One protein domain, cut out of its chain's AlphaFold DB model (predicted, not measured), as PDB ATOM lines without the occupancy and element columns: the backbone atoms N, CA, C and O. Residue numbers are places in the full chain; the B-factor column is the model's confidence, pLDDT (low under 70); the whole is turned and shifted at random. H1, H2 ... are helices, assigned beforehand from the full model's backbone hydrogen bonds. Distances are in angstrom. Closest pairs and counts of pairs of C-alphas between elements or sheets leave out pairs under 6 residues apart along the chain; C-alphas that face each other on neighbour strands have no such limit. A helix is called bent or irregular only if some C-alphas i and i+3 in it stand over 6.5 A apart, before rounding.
ATOM      1  N   HIS A   9     303.606 255.624 136.758       80.69
ATOM      2  CA  HIS A   9     303.953 254.323 137.307       80.69
ATOM      3  C   HIS A   9     305.098 254.385 138.327       80.69
ATOM      4  O   HIS A   9     304.981 253.775 139.388       80.69
ATOM      5  N   PHE A  10     306.163 255.156 138.069       81.81
ATOM      6  CA  PHE A  10     307.272 255.277 139.017       81.81
ATOM      7  C   PHE A  10     306.805 255.815 140.367       81.81
ATOM      8  O   PHE A  10     307.245 255.328 141.402       81.81
ATOM      9  N   ARG A  11     305.888 256.790 140.372       82.06
ATOM     10  CA  ARG A  11     305.332 257.305 141.625       82.06
ATOM     11  C   ARG A  11     304.691 256.187 142.448       82.06
ATOM     12  O   ARG A  11     304.992 256.091 143.631       82.06
ATOM     13  N   MET A  12     303.849 255.352 141.832       84.00
ATOM     14  CA  MET A  12     303.228 254.227 142.544       84.00
ATOM     15  C   MET A  12     304.289 253.264 143.076       84.00
ATOM     16  O   MET A  12     304.227 252.872 144.231       84.00
ATOM     17  N   VAL A  13     305.320 252.952 142.285       88.44
ATOM     18  CA  VAL A  13     306.429 252.102 142.741       88.44
ATOM     19  C   VAL A  13     307.154 252.737 143.935       88.44
ATOM     20  O   VAL A  13     307.387 252.069 144.939       88.44
ATOM     21  N   PHE A  14     307.474 254.026 143.879       90.44
ATOM     22  CA  PHE A  14     308.173 254.725 144.957       90.44
ATOM     23  C   PHE A  14     307.362 254.765 146.260       90.44
ATOM     24  O   PHE A  14     307.915 254.533 147.335       90.44
ATOM     25  N   GLU A  15     306.065 255.049 146.157       88.06
ATOM     26  CA  GLU A  15     305.149 255.224 147.290       88.06
ATOM     27  C   GLU A  15     304.735 253.870 147.896       88.06
ATOM     28  O   GLU A  15     304.808 253.694 149.109       88.06
ATOM     29  N   GLU A  16     304.371 252.891 147.062       89.25
ATOM     30  CA  GLU A  16     303.781 251.621 147.508       89.25
ATOM     31  C   GLU A  16     304.820 250.513 147.737       89.25
ATOM     32  O   GLU A  16     304.599 249.624 148.559       89.25
ATOM     33  N   THR A  17     305.955 250.526 147.023       92.38
ATOM     34  CA  THR A  17     306.901 249.388 147.048       92.38
ATOM     35  C   THR A  17     308.193 249.655 147.815       92.38
ATOM     36  O   THR A  17     308.840 248.707 148.269       92.38
ATOM     37  N   LEU A  18     308.602 250.918 147.978       94.94
ATOM     38  CA  LEU A  18     309.862 251.245 148.646       94.94
ATOM     39  C   LEU A  18     309.662 251.517 150.127       94.94
ATOM     40  O   LEU A  18     308.847 252.337 150.532       94.94
ATOM     41  N   SER A  19     310.493 250.877 150.948       95.38
ATOM     42  CA  SER A  19     310.564 251.207 152.366       95.38
ATOM     43  C   SER A  19     311.095 252.635 152.571       95.38
ATOM     44  O   SER A  19     311.906 253.110 151.766       95.38
ATOM     45  N   PRO A  20     310.762 253.299 153.692       95.88
ATOM     46  CA  PRO A  20     311.291 254.623 154.033       95.88
ATOM     47  C   PRO A  20     312.820 254.754 153.976       95.88
ATOM     48  O   PRO A  20     313.356 255.836 153.737       95.88
ATOM     49  N   ALA A  21     313.556 253.668 154.232       95.88
ATOM     50  CA  ALA A  21     315.013 253.653 154.115       95.88
ATOM     51  C   ALA A  21     315.467 253.684 152.645       95.88
ATOM     52  O   ALA A  21     316.358 254.454 152.296       95.88
ATOM     53  N   ARG A  22     314.811 252.911 151.769       95.50
ATOM     54  CA  ARG A  22     315.092 252.911 150.323       95.50
ATOM     55  C   ARG A  22     314.657 254.209 149.648       95.50
ATOM     56  O   ARG A  22     315.372 254.700 148.784       95.50
ATOM     57  N   GLN A  23     313.536 254.793 150.070       95.62
ATOM     58  CA  GLN A  23     313.109 256.121 149.617       95.62
ATOM     59  C   GLN A  23     314.169 257.182 149.945       95.62
ATOM     60  O   GLN A  23     314.537 257.972 149.078       95.62
ATOM     61  N   ARG A  24     314.717 257.163 151.172       95.44
ATOM     62  CA  ARG A  24     315.833 258.038 151.570       95.44
ATOM     63  C   ARG A  24     317.067 257.825 150.701       95.44
ATOM     64  O   ARG A  24     317.562 258.796 150.149       95.44
ATOM     65  N   GLN A  25     317.482 256.576 150.502       95.56
ATOM     66  CA  GLN A  25     318.620 256.253 149.641       95.56
ATOM     67  C   GLN A  25     318.428 256.757 148.201       95.56
ATOM     68  O   GLN A  25     319.356 257.304 147.619       95.56
ATOM     69  N   ALA A  26     317.227 256.618 147.629       93.69
ATOM     70  CA  ALA A  26     316.924 257.128 146.291       93.69
ATOM     71  C   ALA A  26     316.968 258.666 146.225       93.69
ATOM     72  O   ALA A  26     317.462 259.229 145.249       93.69
ATOM     73  N   VAL A  27     316.479 259.348 147.267       95.81
ATOM     74  CA  VAL A  27     316.584 260.809 147.409       95.81
ATOM     75  C   VAL A  27     318.044 261.249 147.509       95.81
ATOM     76  O   VAL A  27     318.431 262.196 146.829       95.81
ATOM     77  N   ASP A  28     318.845 260.576 148.331       96.06
ATOM     78  CA  ASP A  28     320.250 260.926 148.549       96.06
ATOM     79  C   ASP A  28     321.069 260.687 147.273       96.06
ATOM     80  O   ASP A  28     321.776 261.585 146.828       96.06
ATOM     81  N   ALA A  29     320.844 259.570 146.577       94.69
ATOM     82  CA  ALA A  29     321.483 259.297 145.291       94.69
ATOM     83  C   ALA A  29     321.128 260.343 144.211       94.69
ATOM     84  O   ALA A  29     321.975 260.720 143.400       94.69
ATOM     85  N   LEU A  30     319.891 260.859 144.203       95.31
ATOM     86  CA  LEU A  30     319.504 261.954 143.307       95.31
ATOM     87  C   LEU A  30     320.159 263.287 143.708       95.31
ATOM     88  O   LEU A  30     320.538 264.067 142.834       95.31
ATOM     89  N   LYS A  31     320.316 263.560 145.010       96.38
ATOM     90  CA  LYS A  31     321.047 264.740 145.503       96.38
ATOM     91  C   LYS A  31     322.526 264.683 145.113       96.38
ATOM     92  O   LYS A  31     323.059 265.708 144.690       96.38
ATOM     93  N   ASP A  32     323.149 263.511 145.191       95.62
ATOM     94  CA  ASP A  32     324.534 263.298 144.768       95.62
ATOM     95  C   ASP A  32     324.685 263.531 143.259       95.62
ATOM     96  O   ASP A  32     325.540 264.307 142.838       95.62
ATOM     97  N   TYR A  33     323.773 262.983 142.447       95.44
ATOM     98  CA  TYR A  33     323.737 263.241 141.003       95.44
ATOM     99  C   TYR A  33     323.584 264.737 140.673       95.44
ATOM    100  O   TYR A  33     324.279 265.273 139.811       95.44
ATOM    101  N   ILE A  34     322.715 265.452 141.393       96.38
ATOM    102  CA  ILE A  34     322.568 266.910 141.267       96.38
ATOM    103  C   ILE A  34     323.868 267.634 141.632       96.38
ATOM    104  O   ILE A  34     324.237 268.601 140.962       96.38
ATOM    105  N   ALA A  35     324.552 267.207 142.695       96.12
ATOM    106  CA  ALA A  35     325.811 267.806 143.121       96.12
ATOM    107  C   ALA A  35     326.907 267.602 142.067       96.12
ATOM    108  O   ALA A  35     327.611 268.557 141.739       96.12
ATOM    109  N   GLU A  36     326.998 266.409 141.479       96.00
ATOM    110  CA  GLU A  36     327.901 266.129 140.362       96.00
ATOM    111  C   GLU A  36     327.568 266.969 139.125       96.00
ATOM    112  O   GLU A  36     328.463 267.548 138.518       96.00
ATOM    113  N   LEU A  37     326.292 267.130 138.764       95.88
ATOM    114  CA  LEU A  37     325.925 268.004 137.646       95.88
ATOM    115  C   LEU A  37     326.292 269.467 137.915       95.88
ATOM    116  O   LEU A  37     326.822 270.154 137.040       95.88
ATOM    117  N   LYS A  38     326.020 269.948 139.130       96.25
ATOM    118  CA  LYS A  38     326.212 271.351 139.501       96.25
ATOM    119  C   LYS A  38     327.688 271.716 139.657       96.25
ATOM    120  O   LYS A  38     328.098 272.769 139.173       96.25
ATOM    121  N   TYR A  39     328.475 270.867 140.311       96.44
ATOM    122  CA  TYR A  39     329.860 271.162 140.697       96.44
ATOM    123  C   TYR A  39     330.908 270.326 139.953       96.44
ATOM    124  O   TYR A  39     332.097 270.605 140.079       96.44
ATOM    125  N   GLY A  40     330.489 269.317 139.190       95.94
ATOM    126  CA  GLY A  40     331.386 268.472 138.416       95.94
ATOM    127  C   GLY A  40     331.978 269.171 137.199       95.94
ATOM    128  O   GLY A  40     331.448 270.169 136.698       95.94
ATOM    129  N   ASN A  41     333.101 268.632 136.730       96.88
ATOM    130  CA  ASN A  41     333.808 269.133 135.553       96.88
ATOM    131  C   ASN A  41     333.112 268.699 134.243       96.88
ATOM    132  O   ASN A  41     332.169 267.904 134.241       96.88
ATOM    133  N   THR A  42     333.563 269.233 133.105       95.31
ATOM    134  CA  THR A  42     332.978 268.912 131.792       95.31
ATOM    135  C   THR A  42     333.068 267.419 131.465       95.31
ATOM    136  O   THR A  42     332.100 266.860 130.963       95.31
ATOM    137  N   GLU A  43     334.177 266.754 131.807       95.62
ATOM    138  CA  GLU A  43     334.368 265.313 131.578       95.62
ATOM    139  C   GLU A  43     333.329 264.470 132.326       95.62
ATOM    140  O   GLU A  43     332.708 263.594 131.735       95.62
ATOM    141  N   GLN A  44     333.064 264.786 133.597       95.00
ATOM    142  CA  GLN A  44     332.024 264.136 134.392       95.00
ATOM    143  C   GLN A  44     330.645 264.359 133.773       95.00
ATOM    144  O   GLN A  44     329.858 263.427 133.672       95.00
ATOM    145  N   ARG A  45     330.341 265.572 133.302       94.50
ATOM    146  CA  ARG A  45     329.046 265.863 132.662       94.50
ATOM    147  C   ARG A  45     328.869 265.133 131.321       94.50
ATOM    148  O   ARG A  45     327.737 264.783 130.982       94.50
ATOM    149  N   ILE A  46     329.964 264.878 130.599       94.19
ATOM    150  CA  ILE A  46     329.991 264.014 129.406       94.19
ATOM    151  C   ILE A  46     329.783 262.547 129.809       94.19
ATOM    152  O   ILE A  46     328.961 261.867 129.203       94.19
ATOM    153  N   GLU A  47     330.448 262.064 130.866       94.31
ATOM    154  CA  GLU A  47     330.254 260.701 131.394       94.31
ATOM    155  C   GLU A  47     328.803 260.466 131.844       94.31
ATOM    156  O   GLU A  47     328.241 259.395 131.624       94.31
ATOM    157  N   LEU A  48     328.165 261.491 132.415       91.81
ATOM    158  CA  LEU A  48     326.751 261.475 132.790       91.81
ATOM    159  C   LEU A  48     325.793 261.560 131.587       91.81
ATOM    160  O   LEU A  48     324.579 261.474 131.779       91.81
ATOM    161  N   GLY A  49     326.306 261.751 130.366       93.56
ATOM    162  CA  GLY A  49     325.515 261.838 129.137       93.56
ATOM    163  C   GLY A  49     324.642 263.092 129.040       93.56
ATOM    164  O   GLY A  49     323.645 263.091 128.319       93.56
ATOM    165  N   VAL A  50     324.967 264.154 129.787       93.19
ATOM    166  CA  VAL A  50     324.207 265.417 129.746       93.19
ATOM    167  C   VAL A  50     324.685 266.327 128.618       93.19
ATOM    168  O   VAL A  50     323.904 267.130 128.106       93.19
ATOM    169  N   ILE A  51     325.955 266.210 128.232       94.50
ATOM    170  CA  ILE A  51     326.614 267.093 127.268       94.50
ATOM    171  C   ILE A  51     327.412 266.245 126.284       94.50
ATOM    172  O   ILE A  51     328.018 265.249 126.674       94.50
ATOM    173  N   ASP A  52     327.424 266.675 125.027       93.56
ATOM    174  CA  ASP A  52     328.257 266.102 123.972       93.56
ATOM    175  C   ASP A  52     329.578 266.886 123.877       93.56
ATOM    176  O   ASP A  52     329.627 268.065 124.232       93.56
ATOM    177  N   THR A  53     330.659 266.265 123.396       87.94
ATOM    178  CA  THR A  53     332.015 266.860 123.388       87.94
ATOM    179  C   THR A  53     332.129 268.188 122.635       87.94
ATOM    180  O   THR A  53     332.978 268.999 122.990       87.94
ATOM    181  N   ASP A  54     331.266 268.426 121.646       86.31
ATOM    182  CA  ASP A  54     331.364 269.564 120.718       86.31
ATOM    183  C   ASP A  54     330.222 270.582 120.866       86.31
ATOM    184  O   ASP A  54     329.969 271.385 119.966       86.31
ATOM    185  N   ASP A  55     329.481 270.545 121.975       84.75
ATOM    186  CA  ASP A  55     328.285 271.371 122.100       84.75
ATOM    187  C   ASP A  55     328.581 272.788 122.610       84.75
ATOM    188  O   ASP A  55     329.096 272.973 123.707       84.75
ATOM    189  N   ALA A  56     328.176 273.809 121.854       91.69
ATOM    190  CA  ALA A  56     328.248 275.207 122.281       91.69
ATOM    191  C   ALA A  56     327.215 275.557 123.376       91.69
ATOM    192  O   ALA A  56     327.316 276.607 124.009       91.69
ATOM    193  N   LEU A  57     326.219 274.693 123.614       93.56
ATOM    194  CA  LEU A  57     325.106 274.923 124.542       93.56
ATOM    195  C   LEU A  57     325.242 274.159 125.872       93.56
ATOM    196  O   LEU A  57     324.232 273.857 126.515       93.56
ATOM    197  N   VAL A  58     326.481 273.884 126.303       93.31
ATOM    198  CA  VAL A  58     326.835 273.209 127.572       93.31
ATOM    199  C   VAL A  58     325.982 273.713 128.742       93.31
ATOM    200  O   VAL A  58     325.264 272.932 129.368       93.31
ATOM    201  N   ASP A  59     325.998 275.020 129.010       93.69
ATOM    202  CA  ASP A  59     325.324 275.600 130.178       93.69
ATOM    203  C   ASP A  59     323.798 275.484 130.096       93.69
ATOM    204  O   ASP A  59     323.135 275.209 131.099       93.69
ATOM    205  N   ALA A  60     323.225 275.630 128.899       93.12
ATOM    206  CA  ALA A  60     321.788 275.489 128.688       93.12
ATOM    207  C   ALA A  60     321.327 274.036 128.892       93.12
ATOM    208  O   ALA A  60     320.299 273.805 129.536       93.12
ATOM    209  N   LYS A  61     322.102 273.054 128.405       93.56
ATOM    210  CA  LYS A  61     321.837 271.624 128.629       93.56
ATOM    211  C   LYS A  61     321.957 271.251 130.105       93.56
ATOM    212  O   LYS A  61     321.053 270.604 130.634       93.56
ATOM    213  N   VAL A  62     323.011 271.707 130.788       94.69
ATOM    214  CA  VAL A  62     323.202 271.473 132.232       94.69
ATOM    215  C   VAL A  62     322.067 272.091 133.034       94.69
ATOM    216  O   VAL A  62     321.487 271.418 133.883       94.69
ATOM    217  N   LYS A  63     321.691 273.341 132.739       94.56
ATOM    218  CA  LYS A  63     320.558 274.000 133.395       94.56
ATOM    219  C   LYS A  63     319.263 273.214 133.187       94.56
ATOM    220  O   LYS A  63     318.564 272.935 134.154       94.56
ATOM    221  N   ALA A  64     318.962 272.807 131.953       92.12
ATOM    222  CA  ALA A  64     317.766 272.022 131.662       92.12
ATOM    223  C   ALA A  64     317.767 270.660 132.383       92.12
ATOM    224  O   ALA A  64     316.715 270.203 132.830       92.12
ATOM    225  N   ALA A  65     318.929 270.014 132.518       93.56
ATOM    226  CA  ALA A  65     319.076 268.779 133.282       93.56
ATOM    227  C   ALA A  65     318.857 269.006 134.787       93.56
ATOM    228  O   ALA A  65     318.105 268.257 135.411       93.56
ATOM    229  N   LEU A  66     319.439 270.068 135.355       95.25
ATOM    230  CA  LEU A  66     319.237 270.454 136.753       95.25
ATOM    231  C   LEU A  66     317.769 270.782 137.047       95.25
ATOM    232  O   LEU A  66     317.228 270.270 138.022       95.25
ATOM    233  N   ASP A  67     317.095 271.546 136.181       94.31
ATOM    234  CA  ASP A  67     315.675 271.890 136.337       94.31
ATOM    235  C   ASP A  67     314.792 270.621 136.372       94.31
ATOM    236  O   ASP A  67     313.856 270.511 137.176       94.31
ATOM    237  N   ARG A  68     315.117 269.602 135.562       91.94
ATOM    238  CA  ARG A  68     314.440 268.292 135.619       91.94
ATOM    239  C   ARG A  68     314.730 267.562 136.929       91.94
ATOM    240  O   ARG A  68     313.787 267.115 137.578       91.94
ATOM    241  N   CYS A  69     315.995 267.488 137.344       94.81
ATOM    242  CA  CYS A  69     316.388 266.798 138.575       94.81
ATOM    243  C   CYS A  69     315.766 267.445 139.817       94.81
ATOM    244  O   CYS A  69     315.254 266.739 140.683       94.81
ATOM    245  N   TYR A  70     315.739 268.778 139.893       95.88
ATOM    246  CA  TYR A  70     315.065 269.508 140.967       95.88
ATOM    247  C   TYR A  70     313.570 269.199 140.998       95.88
ATOM    248  O   TYR A  70     313.038 268.884 142.060       95.88
ATOM    249  N   SER A  71     312.904 269.207 139.841       92.69
ATOM    250  CA  SER A  71     311.476 268.879 139.756       92.69
ATOM    251  C   SER A  71     311.190 267.448 140.234       92.69
ATOM    252  O   SER A  71     310.237 267.220 140.978       92.69
ATOM    253  N   GLN A  72     312.036 266.480 139.871       92.25
ATOM    254  CA  GLN A  72     311.920 265.091 140.336       92.25
ATOM    255  C   GLN A  72     312.196 264.949 141.834       92.25
ATOM    256  O   GLN A  72     311.459 264.255 142.535       92.25
ATOM    257  N   LEU A  73     313.225 265.628 142.340       95.25
ATOM    258  CA  LEU A  73     313.589 265.595 143.752       95.25
ATOM    259  C   LEU A  73     312.454 266.135 144.628       95.25
ATOM    260  O   LEU A  73     312.138 265.537 145.653       95.25
ATOM    261  N   VAL A  74     311.786 267.209 144.200       95.31
ATOM    262  CA  VAL A  74     310.586 267.744 144.867       95.31
ATOM    263  C   VAL A  74     309.490 266.680 144.963       95.31
ATOM    264  O   VAL A  74     308.888 266.504 146.023       95.31
ATOM    265  N   VAL A  75     309.242 265.947 143.873       92.31
ATOM    266  CA  VAL A  75     308.253 264.860 143.836       92.31
ATOM    267  C   VAL A  75     308.637 263.739 144.808       92.31
ATOM    268  O   VAL A  75     307.786 263.298 145.579       92.31
ATOM    269  N   PHE A  76     309.906 263.320 144.845       94.25
ATOM    270  CA  PHE A  76     310.375 262.283 145.777       94.25
ATOM    271  C   PHE A  76     310.261 262.724 147.234       94.25
ATOM    272  O   PHE A  76     309.813 261.954 148.081       94.25
ATOM    273  N   LEU A  77     310.632 263.969 147.535       95.69
ATOM    274  CA  LEU A  77     310.541 264.523 148.884       95.69
ATOM    275  C   LEU A  77     309.086 264.635 149.351       95.69
ATOM    276  O   LEU A  77     308.806 264.344 150.514       95.69
ATOM    277  N   ARG A  78     308.154 264.992 148.456       93.19
ATOM    278  CA  ARG A  78     306.713 265.009 148.754       93.19
ATOM    279  C   ARG A  78     306.171 263.618 149.078       93.19
ATOM    280  O   ARG A  78     305.413 263.493 150.029       93.19
ATOM    281  N   PHE A  79     306.517 262.610 148.278       91.88
ATOM    282  CA  PHE A  79     305.979 261.245 148.411       91.88
ATOM    283  C   PHE A  79     306.834 260.324 149.293       91.88
ATOM    284  O   PHE A  79     306.610 259.119 149.326       91.88
ATOM    285  N   SER A  80     307.826 260.872 149.998       95.00
ATOM    286  CA  SER A  80     308.559 260.132 151.027       95.00
ATOM    287  C   SER A  80     307.672 259.904 152.252       95.00
ATOM    288  O   SER A  80     306.816 260.732 152.556       95.00
ATOM    289  N   THR A  81     307.926 258.827 152.996       93.75
ATOM    290  CA  THR A  81     307.230 258.526 154.255       93.75
ATOM    291  C   THR A  81     308.219 258.561 155.432       93.75
ATOM    292  O   THR A  81     309.084 257.684 155.515       93.75
ATOM    293  N   PRO A  82     308.128 259.532 156.367       93.06
ATOM    294  CA  PRO A  82     307.218 260.683 156.354       93.06
ATOM    295  C   PRO A  82     307.576 261.689 155.249       93.06
ATOM    296  O   PRO A  82     308.703 261.685 154.749       93.06
ATOM    297  N   SER A  83     306.628 262.567 154.907       92.56
ATOM    298  CA  SER A  83     306.844 263.621 153.907       92.56
ATOM    299  C   SER A  83     308.028 264.504 154.303       92.56
ATOM    300  O   SER A  83     308.114 264.998 155.429       92.56
ATOM    301  N   ARG A  84     308.954 264.706 153.361       94.94
ATOM    302  CA  ARG A  84     310.176 265.515 153.514       94.94
ATOM    303  C   ARG A  84     310.101 266.796 152.690       94.94
ATOM    304  O   ARG A  84     311.128 267.381 152.355       94.94
ATOM    305  N   LEU A  85     308.893 267.248 152.348       95.38
ATOM    306  CA  LEU A  85     308.685 268.385 151.453       95.38
ATOM    307  C   LEU A  85     309.375 269.676 151.935       95.38
ATOM    308  O   LEU A  85     309.807 270.473 151.110       95.38
ATOM    309  N   ALA A  86     309.550 269.866 153.246       95.12
ATOM    310  CA  ALA A  86     310.290 271.007 153.789       95.12
ATOM    311  C   ALA A  86     311.751 271.076 153.288       95.12
ATOM    312  O   ALA A  86     312.278 272.167 153.088       95.12
ATOM    313  N   GLU A  87     312.397 269.935 153.011       96.19
ATOM    314  CA  GLU A  87     313.753 269.897 152.436       96.19
ATOM    315  C   GLU A  87     313.797 270.347 150.970       96.19
ATOM    316  O   GLU A  87     314.876 270.579 150.426       96.19
ATOM    317  N   ALA A  88     312.639 270.445 150.311       97.06
ATOM    318  CA  ALA A  88     312.550 270.773 148.896       97.06
ATOM    319  C   ALA A  88     312.718 272.278 148.613       97.06
ATOM    320  O   ALA A  88     312.930 272.662 147.462       97.06
ATOM    321  N   GLU A  89     312.641 273.130 149.643       96.56
ATOM    322  CA  GLU A  89     312.689 274.593 149.530       96.56
ATOM    323  C   GLU A  89     313.820 275.136 148.630       96.56
ATOM    324  O   GLU A  89     313.503 275.874 147.694       96.56
ATOM    325  N   PRO A  90     315.115 274.808 148.833       96.81
ATOM    326  CA  PRO A  90     316.189 275.401 148.029       96.81
ATOM    327  C   PRO A  90     316.084 275.041 146.541       96.81
ATOM    328  O   PRO A  90     316.429 275.847 145.671       96.81
ATOM    329  N   TYR A  91     315.575 273.849 146.233       97.12
ATOM    330  CA  TYR A  91     315.393 273.382 144.861       97.12
ATOM    331  C   TYR A  91     314.201 274.076 144.195       97.12
ATOM    332  O   TYR A  91     314.298 274.498 143.049       97.12
ATOM    333  N   LEU A  92     313.110 274.282 144.938       97.00
ATOM    334  CA  LEU A  92     311.935 275.025 144.478       97.00
ATOM    335  C   LEU A  92     312.247 276.501 144.233       97.00
ATOM    336  O   LEU A  92     311.849 277.047 143.207       97.00
ATOM    337  N   ARG A  93     313.023 277.135 145.123       96.88
ATOM    338  CA  ARG A  93     313.535 278.488 144.877       96.88
ATOM    339  C   ARG A  93     314.383 278.507 143.609       96.88
ATOM    340  O   ARG A  93     314.161 279.367 142.766       96.88
ATOM    341  N   SER A  94     315.295 277.551 143.430       95.94
ATOM    342  CA  SER A  94     316.123 277.471 142.213       95.94
ATOM    343  C   SER A  94     315.277 277.353 140.938       95.94
ATOM    344  O   SER A  94     315.571 278.027 139.955       95.94
ATOM    345  N   LEU A  95     314.192 276.571 140.976       95.94
ATOM    346  CA  LEU A  95     313.250 276.433 139.861       95.94
ATOM    347  C   LEU A  95     312.496 277.730 139.537       95.94
ATOM    348  O   LEU A  95     312.297 278.010 138.361       95.94
ATOM    349  N   LEU A  96     312.105 278.521 140.544       95.06
ATOM    350  CA  LEU A  96     311.432 279.816 140.335       95.06
ATOM    351  C   LEU A  96     312.373 280.920 139.843       95.06
ATOM    352  O   LEU A  96     311.935 281.815 139.130       95.06
ATOM    353  N   HIS A  97     313.652 280.883 140.233       95.06
ATOM    354  CA  HIS A  97     314.652 281.819 139.700       95.06
ATOM    355  C   HIS A  97     314.998 281.499 138.241       95.06
ATOM    356  O   HIS A  97     315.420 282.377 137.489       95.06
ATOM    357  N   GLY A  98     314.828 280.242 137.826       90.94
ATOM    358  CA  GLY A  98     314.817 279.889 136.415       90.94
ATOM    359  C   GLY A  98     313.564 280.437 135.732       90.94
ATOM    360  O   GLY A  98     312.486 280.427 136.310       90.94
ATOM    361  N   SER A  99     313.682 280.870 134.472       84.81
ATOM    362  CA  SER A  99     312.495 281.159 133.655       84.81
ATOM    363  C   SER A  99     311.637 279.889 133.571       84.81
ATOM    364  O   SER A  99     312.114 278.903 132.992       84.81
ATOM    365  N   PRO A 100     310.407 279.867 134.125       81.38
ATOM    366  CA  PRO A 100     309.556 278.690 134.045       81.38
ATOM    367  C   PRO A 100     309.244 278.400 132.576       81.38
ATOM    368  O   PRO A 100     309.020 279.310 131.779       81.38
TER     369      PRO A 100
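This is residues 9 to 100 of the 453 residues of an uncharacterized protein of Phlebia centrifuga (UniProt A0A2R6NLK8). What is the shape? The longest helix, H4, runs through the middle, with H2 and H5 packed on two sides of it and apart from each other; short H1 and H3 sit near opposite ends of H2. How large is it? The printed part has 92 residues with five named helices, H1 to H5 in chain order, all helix; it spans 43 by 27 by 23 A, only just compact, close to loose, with a radius of gyration of the C-alphas of 14.4 A.

What touches H4, residues 58 to 78? H2, residues 20 to 39, touches it at a shallow tilt of 18 degrees, opposite ways; the closest C-alphas, Val 27 and Phe 76, are 6.6 A apart. H5, residues 85 to 97, forms a helical hairpin with it, closest at C-alphas Arg 78 and Leu 85, 4.8 A. Where are the others? H3, residues 42 to 47, touches H2 only at the corner, with residues 36 to 37 of H2 alone; the closest C-alphas, Leu 37 and Arg 45, are 6.3 A apart. H1, residues 9 to 17, is close but not clearly touching H2, closest at C-alphas Phe 14 and Gln 23, 6.9 A. Are the helix backbones whole? Every O i to N i+4 pair is within hydrogen-bond range in H1 to H4, but 6 of 9 in irregular H5, where C-alphas 87 and 90 are 7.5 A apart.

Where does H4 begin? At C-alpha 58 (326.835, 273.209, 127.572), running 30.3 A. Where does H5 end? At C-alpha 97 (314.652, 281.819, 139.700).

Is it cut? The printed part has no cut. Is confidence low? No printed residue is under 70.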